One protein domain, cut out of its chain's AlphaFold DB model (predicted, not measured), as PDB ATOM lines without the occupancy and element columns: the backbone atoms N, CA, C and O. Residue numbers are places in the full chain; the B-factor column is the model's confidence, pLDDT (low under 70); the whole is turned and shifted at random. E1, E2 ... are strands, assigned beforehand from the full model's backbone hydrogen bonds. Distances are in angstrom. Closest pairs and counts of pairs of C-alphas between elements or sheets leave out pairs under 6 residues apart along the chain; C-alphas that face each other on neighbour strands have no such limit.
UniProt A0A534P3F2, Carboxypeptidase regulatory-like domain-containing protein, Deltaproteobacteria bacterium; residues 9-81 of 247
ATOM      1  N   ALA A   9     -40.596 -26.977 -97.442       89.50
ATOM      2  CA  ALA A   9     -39.266 -26.965 -98.033       89.50
ATOM      3  C   ALA A   9     -39.336 -27.274 -99.534       89.50
ATOM      4  O   ALA A   9     -40.020 -28.208 -99.970       89.50
ATOM      5  N   LEU A  10     -38.593 -26.493-100.306       87.88
ATOM      6  CA  LEU A  10     -38.441 -26.645-101.740       87.88
ATOM      7  C   LEU A  10     -36.951 -26.622-102.077       87.88
ATOM      8  O   LEU A  10     -36.210 -25.779-101.578       87.88
ATOM      9  N   MET A  11     -36.517 -27.548-102.923       91.00
ATOM     10  CA  MET A  11     -35.148 -27.614-103.416       91.00
ATOM     11  C   MET A  11     -35.132 -27.298-104.908       91.00
ATOM     12  O   MET A  11     -35.791 -27.977-105.698       91.00
ATOM     13  N   PHE A  12     -34.353 -26.293-105.296       87.62
ATOM     14  CA  PHE A  12     -34.007 -26.050-106.690       87.62
ATOM     15  C   PHE A  12     -32.692 -26.753-107.015       87.62
ATOM     16  O   PHE A  12     -31.704 -26.568-106.306       87.62
ATOM     17  N   ARG A  13     -32.658 -27.525-108.102       88.81
ATOM     18  CA  ARG A  13     -31.428 -28.112-108.648       88.81
ATOM     19  C   ARG A  13     -31.186 -27.582-110.048       88.81
ATOM     20  O   ARG A  13     -32.104 -27.522-110.861       88.81
ATOM     21  N   ILE A  14     -29.946 -27.202-110.320       86.31
ATOM     22  CA  ILE A  14     -29.570 -26.495-111.544       86.31
ATOM     23  C   ILE A  14     -28.575 -27.345-112.304       86.31
ATOM     24  O   ILE A  14     -27.569 -27.757-111.732       86.31
ATOM     25  N   PHE A  15     -28.842 -27.594-113.578       84.00
ATOM     26  CA  PHE A  15     -28.064 -28.495-114.417       84.00
ATOM     27  C   PHE A  15     -27.495 -27.756-115.633       84.00
ATOM     28  O   PHE A  15     -28.151 -26.859-116.169       84.00
ATOM     29  N   PRO A  16     -26.305 -28.147-116.120       81.50
ATOM     30  CA  PRO A  16     -25.845 -27.757-117.448       81.50
ATOM     31  C   PRO A  16     -26.816 -28.257-118.526       81.50
ATOM     32  O   PRO A  16     -27.316 -29.380-118.426       81.50
ATOM     33  N   LEU A  17     -27.046 -27.467-119.583       74.50
ATOM     34  CA  LEU A  17     -27.946 -27.864-120.677       74.50
ATOM     35  C   LEU A  17     -27.452 -29.103-121.440       74.50
ATOM     36  O   LEU A  17     -28.257 -29.911-121.895       74.50
ATOM     37  N   GLU A  18     -26.134 -29.285-121.545       71.75
ATOM     38  CA  GLU A  18     -25.529 -30.471-122.172       71.75
ATOM     39  C   GLU A  18     -25.720 -31.760-121.343       71.75
ATOM     40  O   GLU A  18     -25.377 -32.854-121.792       71.75
ATOM     41  N   GLY A  19     -26.324 -31.648-120.152       72.81
ATOM     42  CA  GLY A  19     -26.511 -32.732-119.197       72.81
ATOM     43  C   GLY A  19     -25.349 -32.854-118.209       72.81
ATOM     44  O   GLY A  19     -24.287 -32.260-118.374       72.81
ATOM     45  N   GLY A  20     -25.560 -33.618-117.136       80.50
ATOM     46  CA  GLY A  20     -24.556 -33.822-116.088       80.50
ATOM     47  C   GLY A  20     -25.131 -33.749-114.677       80.50
ATOM     48  O   GLY A  20     -26.346 -33.793-114.476       80.50
ATOM     49  N   ALA A  21     -24.236 -33.669-113.691       85.56
ATOM     50  CA  ALA A  21     -24.608 -33.445-112.298       85.56
ATOM     51  C   ALA A  21     -25.117 -32.010-112.088       85.56
ATOM     52  O   ALA A  21     -24.786 -31.105-112.856       85.56
ATOM     53  N   ALA A  22     -25.908 -31.805-111.033       87.94
ATOM     54  CA  ALA A  22     -26.334 -30.467-110.655       87.94
ATOM     55  C   ALA A  22     -25.109 -29.606-110.298       87.94
ATOM     56  O   ALA A  22     -24.250 -30.025-109.523       87.94
ATOM     57  N   VAL A  23     -25.037 -28.403-110.865       83.62
ATOM     58  CA  VAL A  23     -24.005 -27.396-110.573       83.62
ATOM     59  C   VAL A  23     -24.366 -26.525-109.370       83.62
ATOM     60  O   VAL A  23     -23.505 -25.833-108.831       83.62
ATOM     61  N   ALA A  24     -25.627 -26.560-108.940       85.25
ATOM     62  CA  ALA A  24     -26.084 -25.944-107.705       85.25
ATOM     63  C   ALA A  24     -27.330 -26.656-107.170       85.25
ATOM     64  O   ALA A  24     -28.187 -27.100-107.939       85.25
ATOM     65  N   GLU A  25     -27.426 -26.694-105.845       90.56
ATOM     66  CA  GLU A  25     -28.627 -27.045-105.097       90.56
ATOM     67  C   GLU A  25     -28.943 -25.879-104.159       90.56
ATOM     68  O   GLU A  25     -28.052 -25.376-103.469       90.56
ATOM     69  N   VAL A  26     -30.182 -25.395-104.191       88.12
ATOM     70  CA  VAL A  26     -30.588 -24.184-103.476       88.12
ATOM     71  C   VAL A  26     -31.891 -24.444-102.740       88.12
ATOM     72  O   VAL A  26     -32.928 -24.701-103.355       88.12
ATOM     73  N   GLU A  27     -31.831 -24.359-101.416       90.50
ATOM     74  CA  GLU A  27     -32.998 -24.502-100.554       90.50
ATOM     75  C   GLU A  27     -33.836 -23.222-100.540       90.50
ATOM     76  O   GLU A  27     -33.320 -22.104-100.487       90.50
ATOM     77  N   ALA A  28     -35.149 -23.409-100.549       88.19
ATOM     78  CA  ALA A  28     -36.153 -22.374-100.419       88.19
ATOM     79  C   ALA A  28     -37.317 -22.873 -99.558       88.19
ATOM     80  O   ALA A  28     -37.454 -24.064 -99.265       88.19
ATOM     81  N   GLN A  29     -38.191 -21.949 -99.179       87.94
ATOM     82  CA  GLN A  29     -39.459 -22.270 -98.540       87.94
ATOM     83  C   GLN A  29     -40.595 -21.608 -99.301       87.94
ATOM     84  O   GLN A  29     -40.454 -20.498 -99.818       87.94
ATOM     85  N   VAL A  30     -41.726 -22.303 -99.362       85.19
ATOM     86  CA  VAL A  30     -42.963 -21.731 -99.887       85.19
ATOM     87  C   VAL A  30     -43.446 -20.647 -98.926       85.19
ATOM     88  O   VAL A  30     -43.566 -20.885 -97.724       85.19
ATOM     89  N   ALA A  31     -43.713 -19.463 -99.462       81.31
ATOM     90  CA  ALA A  31     -44.310 -18.342 -98.763       81.31
ATOM     91  C   ALA A  31     -45.452 -17.776 -99.613       81.31
ATOM     92  O   ALA A  31     -45.249 -17.280-100.727       81.31
ATOM     93  N   SER A  32     -46.666 -17.844 -99.075       80.94
ATOM     94  CA  SER A  32     -47.914 -17.557 -99.777       80.94
ATOM     95  C   SER A  32     -48.108 -18.460-101.007       80.94
ATOM     96  O   SER A  32     -48.523 -19.606-100.885       80.94
ATOM     97  N   GLU A  33     -47.805 -17.970-102.211       78.81
ATOM     98  CA  GLU A  33     -48.017 -18.703-103.470       78.81
ATOM     99  C   GLU A  33     -46.714 -18.950-104.247       78.81
ATOM    100  O   GLU A  33     -46.745 -19.382-105.402       78.81
ATOM    101  N   ARG A  34     -45.553 -18.626-103.659       77.56
ATOM    102  CA  ARG A  34     -44.253 -18.661-104.343       77.56
ATOM    103  C   ARG A  34     -43.156 -19.197-103.433       77.56
ATOM    104  O   ARG A  34     -43.269 -19.158-102.215       77.56
ATOM    105  N   ALA A  35     -42.081 -19.673-104.043       72.12
ATOM    106  CA  ALA A  35     -40.805 -19.896-103.381       72.12
ATOM    107  C   ALA A  35     -39.742 -19.182-104.212       72.12
ATOM    108  O   ALA A  35     -39.722 -19.314-105.438       72.12
ATOM    109  N   GLU A  36     -38.887 -18.415-103.551       74.12
ATOM    110  CA  GLU A  36     -37.820 -17.652-104.190       74.12
ATOM    111  C   GLU A  36     -36.485 -18.066-103.580       74.12
ATOM    112  O   GLU A  36     -36.384 -18.314-102.378       74.12
ATOM    113  N   ALA A  37     -35.462 -18.163-104.422       69.69
ATOM    114  CA  ALA A  37     -34.116 -18.518-104.011       69.69
ATOM    115  C   ALA A  37     -33.106 -17.686-104.793       69.69
ATOM    116  O   ALA A  37     -33.329 -17.327-105.947       69.69
ATOM    117  N   SER A  38     -31.978 -17.385-104.160       68.88
ATOM    118  CA  SER A  38     -30.855 -16.698-104.791       68.88
ATOM    119  C   SER A  38     -29.585 -17.479-104.516       68.88
ATOM    120  O   SER A  38     -29.322 -17.866-103.380       68.88
ATOM    121  N   TRP A  39     -28.785 -17.700-105.553       70.19
ATOM    122  CA  TRP A  39     -27.516 -18.410-105.445       70.19
ATOM    123  C   TRP A  39     -26.462 -17.757-106.337       70.19
ATOM    124  O   TRP A  39     -26.749 -16.857-107.130       70.19
ATOM    125  N   LYS A  40     -25.219 -18.217-106.198       63.06
ATOM    126  CA  LYS A  40     -24.100 -17.844-107.066       63.06
ATOM    127  C   LYS A  40     -23.489 -19.113-107.650       63.06
ATOM    128  O   LYS A  40     -23.300 -20.082-106.924       63.06
ATOM    129  N   LEU A  41     -23.179 -19.096-108.944       63.62
ATOM    130  CA  LEU A  41     -22.436 -20.160-109.625       63.62
ATOM    131  C   LEU A  41     -20.971 -19.740-109.743       63.62
ATOM    132  O   LEU A  41     -20.684 -18.642-110.214       63.62
ATOM    133  N   SER A  42     -20.051 -20.596-109.299       54.50
ATOM    134  CA  SER A  42     -18.620 -20.260-109.223       54.50
ATOM    135  C   SER A  42     -17.931 -20.249-110.589       54.50
ATOM    136  O   SER A  42     -16.943 -19.542-110.753       54.50
ATOM    137  N   ALA A  43     -18.437 -21.023-111.554       57.03
ATOM    138  CA  ALA A  43     -18.062 -21.007-112.968       57.03
ATOM    139  C   ALA A  43     -18.944 -22.016-113.720       57.03
ATOM    140  O   ALA A  43     -19.130 -23.134-113.244       57.03
ATOM    141  N   VAL A  44     -19.461 -21.644-114.890       66.38
ATOM    142  CA  VAL A  44     -20.084 -22.579-115.840       66.38
ATOM    143  C   VAL A  44     -19.485 -22.297-117.211       66.38
ATOM    144  O   VAL A  44     -19.250 -21.130-117.542       66.38
ATOM    145  N   GLU A  45     -19.190 -23.340-117.986       69.88
ATOM    146  CA  GLU A  45     -18.708 -23.160-119.355       69.88
ATOM    147  C   GLU A  45     -19.765 -22.434-120.192       69.88
ATOM    148  O   GLU A  45     -20.965 -22.680-120.064       69.88
ATOM    149  N   ALA A  46     -19.317 -21.492-121.022       72.31
ATOM    150  CA  ALA A  46     -20.212 -20.746-121.890       72.31
ATOM    151  C   ALA A  46     -20.750 -21.657-123.001       72.31
ATOM    152  O   ALA A  46     -19.979 -22.268-123.737       72.31
ATOM    153  N   THR A  47     -22.069 -21.693-123.159       74.62
ATOM    154  CA  THR A  47     -22.765 -22.431-124.220       74.62
ATOM    155  C   THR A  47     -23.028 -21.563-125.457       74.62
ATOM    156  O   THR A  47     -23.496 -22.064-126.478       74.62
ATOM    157  N   GLY A  48     -22.739 -20.257-125.403       71.38
ATOM    158  CA  GLY A  48     -22.845 -19.366-126.556       71.38
ATOM    159  C   GLY A  48     -22.427 -17.921-126.285       71.38
ATOM    160  O   GLY A  48     -21.945 -17.583-125.203       71.38
ATOM    161  N   LYS A  49     -22.620 -17.061-127.295       74.06
ATOM    162  CA  LYS A  49     -22.411 -15.607-127.210       74.06
ATOM    163  C   LYS A  49     -23.629 -14.841-127.717       74.06
ATOM    164  O   LYS A  49     -24.172 -15.175-128.767       74.06
ATOM    165  N   GLN A  50     -24.016 -13.772-127.027       56.06
ATOM    166  CA  GLN A  50     -25.059 -12.840-127.466       56.06
ATOM    167  C   GLN A  50     -24.594 -11.407-127.197       56.06
ATOM    168  O   GLN A  50     -24.208 -11.087-126.078       56.06
ATOM    169  N   ASN A  51     -24.592 -10.547-128.223       48.03
ATOM    170  CA  ASN A  51     -24.121  -9.154-128.144       48.03
ATOM    171  C   ASN A  51     -22.699  -8.993-127.557       48.03
ATOM    172  O   ASN A  51     -22.414  -8.014-126.878       48.03
ATOM    173  N   GLY A  52     -21.808  -9.967-127.786       53.94
ATOM    174  CA  GLY A  52     -20.439  -9.961-127.246       53.94
ATOM    175  C   GLY A  52     -20.300 -10.495-125.814       53.94
ATOM    176  O   GLY A  52     -19.196 -10.503-125.274       53.94
ATOM    177  N   PHE A  53     -21.385 -10.973-125.201       52.50
ATOM    178  CA  PHE A  53     -21.383 -11.580-123.871       52.50
ATOM    179  C   PHE A  53     -21.468 -13.096-123.983       52.50
ATOM    180  O   PHE A  53     -22.360 -13.611-124.657       52.50
ATOM    181  N   ASP A  54     -20.575 -13.790-123.286       67.25
ATOM    182  CA  ASP A  54     -20.676 -15.231-123.092       67.25
ATOM    183  C   ASP A  54     -21.905 -15.536-122.229       67.25
ATOM    184  O   ASP A  54     -22.193 -14.812-121.274       67.25
ATOM    185  N   TYR A  55     -22.650 -16.584-122.560       71.12
ATOM    186  CA  TYR A  55     -23.750 -17.077-121.736       71.12
ATOM    187  C   TYR A  55     -23.702 -18.594-121.606       71.12
ATOM    188  O   TYR A  55     -23.173 -19.274-122.481       71.12
ATOM    189  N   ALA A  56     -24.286 -19.103-120.528       76.25
ATOM    190  CA  ALA A  56     -24.624 -20.495-120.297       76.25
ATOM    191  C   ALA A  56     -26.145 -20.617-120.170       76.25
ATOM    192  O   ALA A  56     -26.769 -19.950-119.344       76.25
ATOM    193  N   ASP A  57     -26.738 -21.469-120.994       78.69
ATOM    194  CA  ASP A  57     -28.116 -21.913-120.814       78.69
ATOM    195  C   ASP A  57     -28.134 -23.078-119.805       78.69
ATOM    196  O   ASP A  57     -27.286 -23.973-119.855       78.69
ATOM    197  N   LEU A  58     -29.078 -23.052-118.865       79.62
ATOM    198  CA  LEU A  58     -29.180 -24.001-117.752       79.62
ATOM    199  C   LEU A  58     -30.577 -24.632-117.701       79.62
ATOM    200  O   LEU A  58     -31.577 -23.972-117.994       79.62
ATOM    201  N   ASP A  59     -30.642 -25.896-117.287       82.12
ATOM    202  CA  ASP A  59     -31.890 -26.593-116.959       82.12
ATOM    203  C   ASP A  59     -32.149 -26.509-115.446       82.12
ATOM    204  O   ASP A  59     -31.215 -26.497-114.638       82.12
ATOM    205  N   VAL A  60     -33.420 -26.421-115.053       83.19
ATOM    206  CA  VAL A  60     -33.825 -26.235-113.655       83.19
ATOM    207  C   VAL A  60     -34.863 -27.279-113.274       83.19
ATOM    208  O   VAL A  60     -35.889 -27.458-113.930       83.19
ATOM    209  N   GLU A  61     -34.611 -27.934-112.150       87.12
ATOM    210  CA  GLU A  61     -35.543 -28.829-111.487       87.12
ATOM    211  C   GLU A  61     -36.005 -28.206-110.172       87.12
ATOM    212  O   GLU A  61     -35.198 -27.678-109.406       87.12
ATOM    213  N   ALA A  62     -37.301 -28.312-109.892       85.62
ATOM    214  CA  ALA A  62     -37.864 -27.992-108.590       85.62
ATOM    215  C   ALA A  62     -38.411 -29.265-107.937       85.62
ATOM    216  O   ALA A  62     -39.206 -29.994-108.537       85.62
ATOM    217  N   ASP A  63     -38.001 -29.506-106.697       89.19
ATOM    218  CA  ASP A  63     -38.471 -30.587-105.841       89.19
ATOM    219  C   ASP A  63     -39.175 -29.982-104.629       89.19
ATOM    220  O   ASP A  63     -38.553 -29.364-103.765       89.19
ATOM    221  N   CYS A  64     -40.496 -30.126-104.591       85.94
ATOM    222  CA  CYS A  64     -41.319 -29.650-103.488       85.94
ATOM    223  C   CYS A  64     -41.922 -30.858-102.774       85.94
ATOM    224  O   CYS A  64     -42.831 -31.501-103.305       85.94
ATOM    225  N   ALA A  65     -41.424 -31.164-101.575       83.88
ATOM    226  CA  ALA A  65     -41.871 -32.305-100.771       83.88
ATOM    227  C   ALA A  65     -41.900 -33.653-101.541       83.88
ATOM    228  O   ALA A  65     -42.827 -34.449-101.378       83.88
ATOM    229  N   GLY A  66     -40.902 -33.909-102.397       83.19
ATOM    230  CA  GLY A  66     -40.783 -35.134-103.197       83.19
ATOM    231  C   GLY A  66     -41.532 -35.093-104.532       83.19
ATOM    232  O   GLY A  66     -41.424 -36.025-105.333       83.19
ATOM    233  N   LEU A  67     -42.286 -34.024-104.809       83.38
ATOM    234  CA  LEU A  67     -42.865 -33.785-106.123       83.38
ATOM    235  C   LEU A  67     -41.847 -33.061-107.006       83.38
ATOM    236  O   LEU A  67     -41.740 -31.835-106.977       83.38
ATOM    237  N   VAL A  68     -41.146 -33.835-107.828       85.62
ATOM    238  CA  VAL A  68     -40.136 -33.318-108.755       85.62
ATOM    239  C   VAL A  68     -40.776 -32.857-110.068       85.62
ATOM    240  O   VAL A  68     -41.637 -33.535-110.651       85.62
ATOM    241  N   ARG A  69     -40.358 -31.685-110.553       82.00
ATOM    242  CA  ARG A  69     -40.687 -31.148-111.878       82.00
ATOM    243  C   ARG A  69     -39.417 -30.644-112.561       82.00
ATOM    244  O   ARG A  69     -38.728 -29.786-112.024       82.00
ATOM    245  N   ARG A  70     -39.165 -31.164-113.763       73.75
ATOM    246  CA  ARG A  70     -38.112 -30.773-114.712       73.75
ATOM    247  C   ARG A  70     -38.784 -30.762-116.086       73.75
ATOM    248  O   ARG A  70     -39.431 -31.760-116.408       73.75
ATOM    249  N   ALA A  71     -38.774 -29.668-116.848       55.72
ATOM    250  CA  ALA A  71     -39.593 -29.612-118.066       55.72
ATOM    251  C   ALA A  71     -38.996 -28.795-119.215       55.72
ATOM    252  O   ALA A  71     -38.506 -27.690-119.016       55.72
ATOM    253  N   ALA A  72     -39.239 -29.298-120.432       50.72
ATOM    254  CA  ALA A  72     -39.098 -28.622-121.731       50.72
ATOM    255  C   ALA A  72     -40.042 -27.408-121.924       50.72
ATOM    256  O   ALA A  72     -40.069 -26.798-122.990       50.72
ATOM    257  N   GLU A  73     -40.841 -27.087-120.904       43.31
ATOM    258  CA  GLU A  73     -41.798 -25.977-120.846       43.31
ATOM    259  C   GLU A  73     -41.277 -24.802-119.991       43.31
ATOM    260  O   GLU A  73     -41.925 -23.759-119.916       43.31
ATOM    261  N   VAL A  74     -40.113 -24.958-119.349       49.12
ATOM    262  CA  VAL A  74     -39.404 -23.876-118.658       49.12
ATOM    263  C   VAL A  74     -38.372 -23.327-119.647       49.12
ATOM    264  O   VAL A  74     -37.584 -24.115-120.172       49.12
ATOM    265  N   PRO A  75     -38.366 -22.021-119.979       48.25
ATOM    266  CA  PRO A  75     -37.312 -21.483-120.828       48.25
ATOM    267  C   PRO A  75     -35.968 -21.762-120.153       48.25
ATOM    268  O   PRO A  75     -35.828 -21.513-118.954       48.25
ATOM    269  N   ALA A  76     -35.010 -22.301-120.915       58.72
ATOM    270  CA  ALA A  76     -33.651 -22.508-120.435       58.72
ATOM    271  C   ALA A  76     -33.178 -21.234-119.723       58.72
ATOM    272  O   ALA A  76     -33.337 -20.122-120.244       58.72
ATOM    273  N   LEU A  77     -32.666 -21.383-118.503       67.56
ATOM    274  CA  LEU A  77     -32.212 -20.244-117.724       67.56
ATOM    275  C   LEU A  77     -30.895 -19.776-118.336       67.56
ATOM    276  O   LEU A  77     -29.854 -20.395-118.136       67.56
ATOM    277  N   ARG A  78     -30.956 -18.698-119.121       69.75
ATOM    278  CA  ARG A  78     -29.772 -18.069-119.700       69.75
ATOM    279  C   ARG A  78     -29.076 -17.222-118.643       69.75
ATOM    280  O   ARG A  78     -29.514 -16.113-118.339       69.75
ATOM    281  N   ALA A  79     -27.980 -17.736-118.105       65.19
ATOM    282  CA  ALA A  79     -27.067 -16.999-117.247       65.19
ATOM    283  C   ALA A  79     -25.902 -16.475-118.093       65.19
ATOM    284  O   ALA A  79     -25.202 -17.247-118.735       65.19
ATOM    285  N   PHE A  80     -25.658 -15.169-118.111       60.88
ATOM    286  CA  PHE A  80     -24.470 -14.643-118.785       60.88
ATOM    287  C   PHE A  80     -23.219 -15.011-117.979       60.88
ATOM    288  O   PHE A  80     -23.157 -14.752-116.778       60.88
ATOM    289  N   CYS A  81     -22.249 -15.658-118.628       56.12
ATOM    290  CA  CYS A  81     -21.023 -16.113-117.994       56.12
ATOM    291  C   CYS A  81     -20.116 -14.922-117.688       56.12
ATOM    292  O   CYS A  81     -19.837 -14.067-118.533       56.12
TER     293      CYS A  81
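What this domain is: This is residues 9 to 81 of the 247 residues of the protein "Carboxypeptidase regulatory-like domain-containing protein" of Deltaproteobacteria bacterium (UniProt A0A534P3F2). One long strand, E4, runs through an elongated, strongly twisted sheet, and five shorter strands pair with it or beside it at different places along its length. The hairpin of E1 and E2 and the short strand E5 lie along its later part, on opposite sides of it, while E3 and E6 lie along its earlier part; a long loop, residues 30 to 47, leads from the end of E2 back along the sheet to E3. The printed part has 73 residues, with no named helix and six named strands, which follow each other along the chain from E1 to E6; the class is all strand, and the sheet is branched, with the antiparallel neighbour pairs E1 and E2, E1 and E4, E3 and E4, E4 and E5, and E4 and E6. It is only just compact, close to loose, with a radius of gyration of the C-alphas of 13.1 A and spans of 39 by 22 by 20 A.

How they stand to each other: E1, residues 9 to 16, and E2, residues 24 to 29, form an antiparallel hairpin, with N 12 and O 26 2.9 A apart, within hydrogen-bond range. On the other side of E1 is E4, residues 53 to 64, antiparallel at 145 degrees, with N 13 and O 61 at 2.9 A. E3, residues 48 to 50, is on the same side of E4 as E1, but beside residues 53 to 55; N 50 and O 53 are 2.9 A apart. On the other side of E4 are E5, residues 67 to 70, with N 69 and O 62 at 2.9 A, and E6, residues 77 to 80, with N 56 and O 79 at 2.7 A. E3, E4 and E5 make a meander, each strand the antiparallel neighbour of the one before. E1 and E6 are apart, and so are E3 and E6.

Where its parts are: E1 begins at C-alpha 9, (-39.266, -26.965, -98.033), and measures 23.6 A; E2 measures 16.6 A. E3 has 3 residues. E4, the longest strand with 12 residues, measures 33.8 A from C-alpha 53 at (-21.383, -11.580, -123.871) to C-alpha 64 at (-41.319, -29.650, -103.488). E5 measures 10.3 A, and E6, 9.6 A, ends at C-alpha 80, (-24.470, -14.643, -118.785).

The domain as a whole: The C-alphas of Gly 52 and Ala 65, the two farthest apart, are 40.7 A from each other. The printed part has no cut. The link from E2 to E3, 18 residues, is long, and the links from E3 to E4 and from E4 to E5 are tight. The mean pLDDT of the printed part is 74.3; residues 37 to 38, 40 to 45, 50 to 54 and 71 to 81 are under 70.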